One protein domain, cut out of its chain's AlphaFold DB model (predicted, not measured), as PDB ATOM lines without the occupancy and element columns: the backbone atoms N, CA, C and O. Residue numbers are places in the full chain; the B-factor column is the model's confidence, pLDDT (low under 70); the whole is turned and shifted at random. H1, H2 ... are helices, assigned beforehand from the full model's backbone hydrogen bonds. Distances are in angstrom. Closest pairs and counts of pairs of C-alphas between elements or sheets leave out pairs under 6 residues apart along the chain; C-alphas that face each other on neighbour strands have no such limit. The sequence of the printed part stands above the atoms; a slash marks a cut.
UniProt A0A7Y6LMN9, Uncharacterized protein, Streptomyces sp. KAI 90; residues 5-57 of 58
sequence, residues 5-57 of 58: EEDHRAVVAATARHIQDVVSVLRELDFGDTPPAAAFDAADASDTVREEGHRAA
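Overview. This is residues 5 to 57 of the 58 residues of an uncharacterized protein of Streptomyces sp. KAI 90 (UniProt A0A7Y6LMN9). One long straight helix, H1, leads into a winding link that ends in a short helix, H2, so that the printed part is drawn out as a rod with no packed core. Its 53 residues hold two named helices, H1 then H2, and no named strand; the class is all helix. It is extended, with a radius of gyration of the C-alphas of 19.7 A and spans of 65 by 21 by 11 A.

Arrangement. Look first at H1, residues 5 to 28, where every O i to N i+4 pair is within hydrogen-bond range. H2, residues 48 to 55, has 0 of 4 such pairs and 2 of 5 O i to N i+3 pairs within range. H1 and H2 are apart.

Along the chain. Find C-alpha 5 at (319.781, 313.715, 219.320); from there H1 runs 34.8 A to C-alpha 28. H2 runs 12.0 A and ends at C-alpha 55, (314.333, 329.899, 279.179).

Size, cuts and confidence. The C-alphas of Glu 5 and Ala 57, the two farthest apart, are 66.6 A apart. Residues 29 to 47 are a long link. The printed part has no cut. Residues 40 to 57 have pLDDT under 70.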
ATOM      1  N   GLU A   5     320.991 313.441 218.540       94.31
ATOM      2  CA  GLU A   5     319.781 313.715 219.320       94.31
ATOM      3  C   GLU A   5     319.597 312.718 220.473       94.31
ATOM      4  O   GLU A   5     319.221 313.118 221.576       94.31
ATOM      5  N   GLU A   6     319.892 311.436 220.249       93.31
ATOM      6  CA  GLU A   6     319.893 310.420 221.307       93.31
ATOM      7  C   GLU A   6     320.947 310.733 222.373       93.31
ATOM      8  O   GLU A   6     320.635 310.673 223.564       93.31
ATOM      9  N   ASP A   7     322.145 311.160 221.965       94.56
ATOM     10  CA  ASP A   7     323.202 311.589 222.887       94.56
ATOM     11  C   ASP A   7     322.768 312.816 223.702       94.56
ATOM     12  O   ASP A   7     322.925 312.851 224.926       94.56
ATOM     13  N   HIS A   8     322.144 313.809 223.057       94.88
ATOM     14  CA  HIS A   8     321.617 314.981 223.757       94.88
ATOM     15  C   HIS A   8     320.536 314.600 224.780       94.88
ATOM     16  O   HIS A   8     320.582 315.040 225.933       94.88
ATOM     17  N   ARG A   9     319.584 313.747 224.388       97.00
ATOM     18  CA  ARG A   9     318.522 313.263 225.286       97.00
ATOM     19  C   ARG A   9     319.093 312.465 226.456       97.00
ATOM     20  O   ARG A   9     318.603 312.624 227.573       97.00
ATOM     21  N   ALA A  10     320.128 311.658 226.229       96.94
ATOM     22  CA  ALA A  10     320.800 310.908 227.283       96.94
ATOM     23  C   ALA A  10     321.443 311.839 228.322       96.94
ATOM     24  O   ALA A  10     321.269 311.630 229.524       96.94
ATOM     25  N   VAL A  11     322.112 312.909 227.875       97.50
ATOM     26  CA  VAL A  11     322.698 313.918 228.774       97.50
ATOM     27  C   VAL A  11     321.614 314.625 229.589       97.50
ATOM     28  O   VAL A  11     321.720 314.696 230.812       97.50
ATOM     29  N   VAL A  12     320.537 315.086 228.945       97.69
ATOM     30  CA  VAL A  12     319.422 315.759 229.637       97.69
ATOM     31  C   VAL A  12     318.764 314.834 230.663       97.69
ATOM     32  O   VAL A  12     318.488 315.258 231.786       97.69
ATOM     33  N   ALA A  13     318.548 313.563 230.314       98.12
ATOM     34  CA  ALA A  13     317.980 312.576 231.226       98.12
ATOM     35  C   ALA A  13     318.888 312.329 232.441       98.12
ATOM     36  O   ALA A  13     318.392 312.257 233.568       98.12
ATOM     37  N   ALA A  14     320.206 312.253 232.235       98.31
ATOM     38  CA  ALA A  14     321.169 312.117 233.324       98.31
ATOM     39  C   ALA A  14     321.145 313.334 234.263       98.31
ATOM     40  O   ALA A  14     321.111 313.172 235.483       98.31
ATOM     41  N   THR A  15     321.082 314.552 233.715       98.50
ATOM     42  CA  THR A  15     320.957 315.778 234.518       98.50
ATOM     43  C   THR A  15     319.644 315.812 235.300       98.50
ATOM     44  O   THR A  15     319.652 316.105 236.495       98.50
ATOM     45  N   ALA A  16     318.521 315.473 234.662       98.44
ATOM     46  CA  ALA A  16     317.220 315.426 235.324       98.44
ATOM     47  C   ALA A  16     317.201 314.401 236.467       98.44
ATOM     48  O   ALA A  16     316.679 314.696 237.542       98.44
ATOM     49  N   ARG A  17     317.827 313.232 236.264       98.50
ATOM     50  CA  ARG A  17     317.996 312.211 237.304       98.50
ATOM     51  C   ARG A  17     318.776 312.759 238.495       98.50
ATOM     52  O   ARG A  17     318.304 312.665 239.619       98.50
ATOM     53  N   HIS A  18     319.914 313.398 238.234       98.25
ATOM     54  CA  HIS A  18     320.744 313.977 239.285       98.25
ATOM     55  C   HIS A  18     319.996 315.042 240.101       98.25
ATOM     56  O   HIS A  18     320.051 315.032 241.329       98.25
ATOM     57  N   ILE A  19     319.245 315.924 239.432       98.12
ATOM     58  CA  ILE A  19     318.399 316.921 240.106       98.12
ATOM     59  C   ILE A  19     317.353 316.231 240.987       98.12
ATOM     60  O   ILE A  19     317.137 316.646 242.124       98.12
ATOM     61  N   GLN A  20     316.706 315.180 240.481       98.00
ATOM     62  CA  GLN A  20     315.688 314.452 241.230       98.00
ATOM     63  C   GLN A  20     316.267 313.772 242.478       98.00
ATOM     64  O   GLN A  20     315.636 313.826 243.534       98.00
ATOM     65  N   ASP A  21     317.470 313.206 242.378       97.38
ATOM     66  CA  ASP A  21     318.173 312.595 243.509       97.38
ATOM     67  C   ASP A  21     318.499 313.647 244.585       97.38
ATOM     68  O   ASP A  21     318.195 313.445 245.761       97.38
ATOM     69  N   VAL A  22     319.022 314.815 244.187       96.69
ATOM     70  CA  VAL A  22     319.287 315.936 245.111       96.69
ATOM     71  C   VAL A  22     318.001 316.403 245.795       96.69
ATOM     72  O   VAL A  22     317.973 316.572 247.011       96.69
ATOM     73  N   VAL A  23     316.916 316.580 245.038       94.19
ATOM     74  CA  VAL A  23     315.618 316.988 245.598       94.19
ATOM     75  C   VAL A  23     315.063 315.938 246.565       94.19
ATOM     76  O   VAL A  23     314.435 316.319 247.550       94.19
ATOM     77  N   SER A  24     315.290 314.642 246.322       94.75
ATOM     78  CA  SER A  24     314.898 313.583 247.263       94.75
ATOM     79  C   SER A  24     315.612 313.750 248.601       94.75
ATOM     80  O   SER A  24     314.949 313.840 249.630       94.75
ATOM     81  N   VAL A  25     316.939 313.906 248.572       93.88
ATOM     82  CA  VAL A  25     317.744 314.135 249.783       93.88
ATOM     83  C   VAL A  25     317.284 315.393 250.521       93.88
ATOM     84  O   VAL A  25     317.095 315.369 251.731       93.88
ATOM     85  N   LEU A  26     317.041 316.495 249.804       91.00
ATOM     86  CA  LEU A  26     316.566 317.733 250.428       91.00
ATOM     87  C   LEU A  26     315.185 317.577 251.085       91.00
ATOM     88  O   LEU A  26     314.916 318.218 252.094       91.00
ATOM     89  N   ARG A  27     314.304 316.728 250.547       86.38
ATOM     90  CA  ARG A  27     313.000 316.443 251.170       86.38
ATOM     91  C   ARG A  27     313.121 315.589 252.426       86.38
ATOM     92  O   ARG A  27     312.296 315.735 253.318       86.38
ATOM     93  N   GLU A  28     314.119 314.716 252.494       90.62
ATOM     94  CA  GLU A  28     314.392 313.897 253.679       90.62
ATOM     95  C   GLU A  28     314.931 314.728 254.852       90.62
ATOM     96  O   GLU A  28     314.678 314.384 256.002       90.62
ATOM     97  N   LEU A  29     315.640 315.829 254.573       88.88
ATOM     98  CA  LEU A  29     316.242 316.695 255.594       88.88
ATOM     99  C   LEU A  29     315.249 317.600 256.352       88.88
ATOM    100  O   LEU A  29     315.668 318.222 257.318       88.88
ATOM    101  N   ASP A  30     313.977 317.659 255.937       77.56
ATOM    102  CA  ASP A  30     312.894 318.489 256.503       77.56
ATOM    103  C   ASP A  30     313.275 319.955 256.811       77.56
ATOM    104  O   ASP A  30     313.687 320.324 257.908       77.56
ATOM    105  N   PHE A  31     313.076 320.831 255.825       76.06
ATOM    106  CA  PHE A  31     313.325 322.273 255.940       76.06
ATOM    107  C   PHE A  31     312.108 323.070 256.448       76.06
ATOM    108  O   PHE A  31     312.025 324.265 256.169       76.06
ATOM    109  N   GLY A  32     311.155 322.442 257.151       76.50
ATOM    110  CA  GLY A  32     309.855 323.032 257.510       76.50
ATOM    111  C   GLY A  32     309.904 324.439 258.124       76.50
ATOM    112  O   GLY A  32     309.144 325.307 257.699       76.50
ATOM    113  N   ASP A  33     310.838 324.685 259.046       77.69
ATOM    114  CA  ASP A  33     311.033 325.994 259.693       77.69
ATOM    115  C   ASP A  33     312.170 326.825 259.067       77.69
ATOM    116  O   ASP A  33     312.467 327.928 259.522       77.69
ATOM    117  N   THR A  34     312.836 326.315 258.024       79.88
ATOM    118  CA  THR A  34     313.912 327.045 257.341       79.88
ATOM    119  C   THR A  34     313.303 327.991 256.303       79.88
ATOM    120  O   THR A  34     312.768 327.528 255.290       79.88
ATOM    121  N   PRO A  35     313.380 329.320 256.496       74.62
ATOM    122  CA  PRO A  35     312.823 330.262 255.540       74.62
ATOM    123  C   PRO A  35     313.568 330.180 254.195       74.62
ATOM    124  O   PRO A  35     314.768 329.886 254.160       74.62
ATOM    125  N   PRO A  36     312.896 330.473 253.064       77.94
ATOM    126  CA  PRO A  36     313.570 330.609 251.778       77.94
ATOM    127  C   PRO A  36     314.728 331.606 251.876       77.94
ATOM    128  O   PRO A  36     314.597 332.628 252.540       77.94
ATOM    129  N   ALA A  37     315.831 331.374 251.161       78.56
ATOM    130  CA  ALA A  37     317.020 332.234 251.249       78.56
ATOM    131  C   ALA A  37     316.734 333.724 250.971       78.56
ATOM    132  O   ALA A  37     317.371 334.593 251.549       78.56
ATOM    133  N   ALA A  38     315.746 334.032 250.122       77.19
ATOM    134  CA  ALA A  38     315.320 335.407 249.849       77.19
ATOM    135  C   ALA A  38     314.569 336.076 251.021       77.19
ATOM    136  O   ALA A  38     314.447 337.296 251.044       77.19
ATOM    137  N   ALA A  39     314.052 335.281 251.960       73.62
ATOM    138  CA  ALA A  39     313.402 335.711 253.196       73.62
ATOM    139  C   ALA A  39     314.323 335.573 254.424       73.62
ATOM    140  O   ALA A  39     313.914 335.922 255.527       73.62
ATOM    141  N   PHE A  40     315.551 335.067 254.253       67.50
ATOM    142  CA  PHE A  40     316.555 335.043 255.310       67.50
ATOM    143  C   PHE A  40     317.088 336.464 255.522       67.50
ATOM    144  O   PHE A  40     317.977 336.923 254.802       67.50
ATOM    145  N   ASP A  41     316.531 337.167 256.505       67.69
ATOM    146  CA  ASP A  41     317.139 338.381 257.034       67.69
ATOM    147  C   ASP A  41     318.129 337.987 258.137       67.69
ATOM    148  O   ASP A  41     317.761 337.437 259.176       67.69
ATOM    149  N   ALA A  42     319.418 338.244 257.907       64.38
ATOM    150  CA  ALA A  42     320.473 337.942 258.873       64.38
ATOM    151  C   ALA A  42     320.283 338.690 260.212       64.38
ATOM    152  O   ALA A  42     320.837 338.263 261.230       64.38
ATOM    153  N   ALA A  43     319.491 339.771 260.225       63.59
ATOM    154  CA  ALA A  43     319.119 340.490 261.440       63.59
ATOM    155  C   ALA A  43     318.128 339.708 262.327       63.59
ATOM    156  O   ALA A  43     318.218 339.802 263.548       63.59
ATOM    157  N   ASP A  44     317.243 338.888 261.749       60.69
ATOM    158  CA  ASP A  44     316.270 338.068 262.499       60.69
ATOM    159  C   ASP A  44     316.931 336.810 263.091       60.69
ATOM    160  O   ASP A  44     316.630 336.377 264.205       60.69
ATOM    161  N   ALA A  45     317.925 336.253 262.389       57.81
ATOM    162  CA  ALA A  45     318.693 335.093 262.848       57.81
ATOM    163  C   ALA A  45     319.563 335.378 264.089       57.81
ATOM    164  O   ALA A  45     320.024 334.448 264.751       57.81
ATOM    165  N   SER A  46     319.814 336.653 264.407       57.03
ATOM    166  CA  SER A  46     320.567 337.044 265.605       57.03
ATOM    167  C   SER A  46     319.682 337.215 266.845       57.03
ATOM    168  O   SER A  46     320.211 337.179 267.958       57.03
ATOM    169  N   ASP A  47     318.357 337.342 266.685       53.91
ATOM    170  CA  ASP A  47     317.424 337.521 267.808       53.91
ATOM    171  C   ASP A  47     316.881 336.182 268.350       53.91
ATOM    172  O   ASP A  47     316.629 336.056 269.549       53.91
ATOM    173  N   THR A  48     316.831 335.127 267.525       56.16
ATOM    174  CA  THR A  48     316.483 333.759 267.971       56.16
ATOM    175  C   THR A  48     317.523 333.160 268.927       56.16
ATOM    176  O   THR A  48     317.166 332.458 269.872       56.16
ATOM    177  N   VAL A  49     318.806 333.513 268.772       56.00
ATOM    178  CA  VAL A  49     319.882 333.113 269.703       56.00
ATOM    179  C   VAL A  49     319.727 333.794 271.074       56.00
ATOM    180  O   VAL A  49     320.185 333.268 272.091       56.00
ATOM    181  N   ARG A  50     319.057 334.954 271.143       53.09
ATOM    182  CA  ARG A  50     318.862 335.705 272.393       53.09
ATOM    183  C   ARG A  50     317.703 335.159 273.235       53.09
ATOM    184  O   ARG A  50     317.760 335.267 274.461       53.09
ATOM    185  N   GLU A  51     316.684 334.557 272.620       48.88
ATOM    186  CA  GLU A  51     315.529 334.009 273.349       48.88
ATOM    187  C   GLU A  51     315.791 332.635 273.990       48.88
ATOM    188  O   GLU A  51     315.289 332.369 275.086       48.88
ATOM    189  N   GLU A  52     316.659 331.797 273.410       53.34
ATOM    190  CA  GLU A  52     317.054 330.522 274.037       53.34
ATOM    191  C   GLU A  52     317.819 330.721 275.362       53.34
ATOM    192  O   GLU A  52     317.731 329.892 276.272       53.34
ATOM    193  N   GLY A  53     318.489 331.866 275.535       50.91
ATOM    194  CA  GLY A  53     319.170 332.238 276.779       50.91
ATOM    195  C   GLY A  53     318.241 332.629 277.938       50.91
ATOM    196  O   GLY A  53     318.691 332.644 279.084       50.91
ATOM    197  N   HIS A  54     316.959 332.927 277.686       48.50
ATOM    198  CA  HIS A  54     316.027 333.358 278.739       48.50
ATOM    199  C   HIS A  54     315.238 332.196 279.368       48.50
ATOM    200  O   HIS A  54     314.866 332.269 280.535       48.50
ATOM    201  N   ARG A  55     315.035 331.084 278.644       51.50
ATOM    202  CA  ARG A  55     314.333 329.899 279.179       51.50
ATOM    203  C   ARG A  55     315.230 328.978 280.016       51.50
ATOM    204  O   ARG A  55     314.721 328.180 280.792       51.50
ATOM    205  N   ALA A  56     316.552 329.098 279.886       51.12
ATOM    206  CA  ALA A  56     317.519 328.381 280.723       51.12
ATOM    207  C   ALA A  56     317.717 329.021 282.115       51.12
ATOM    208  O   ALA A  56     318.500 328.512 282.917       51.12
ATOM    209  N   ALA A  57     317.019 330.125 282.405       49.78
ATOM    210  CA  ALA A  57     317.088 330.852 283.666       49.78
ATOM    211  C   ALA A  57     315.685 331.084 284.264       49.78
ATOM    212  O   ALA A  57     315.281 332.226 284.469       49.78
TER     213      ALA A  57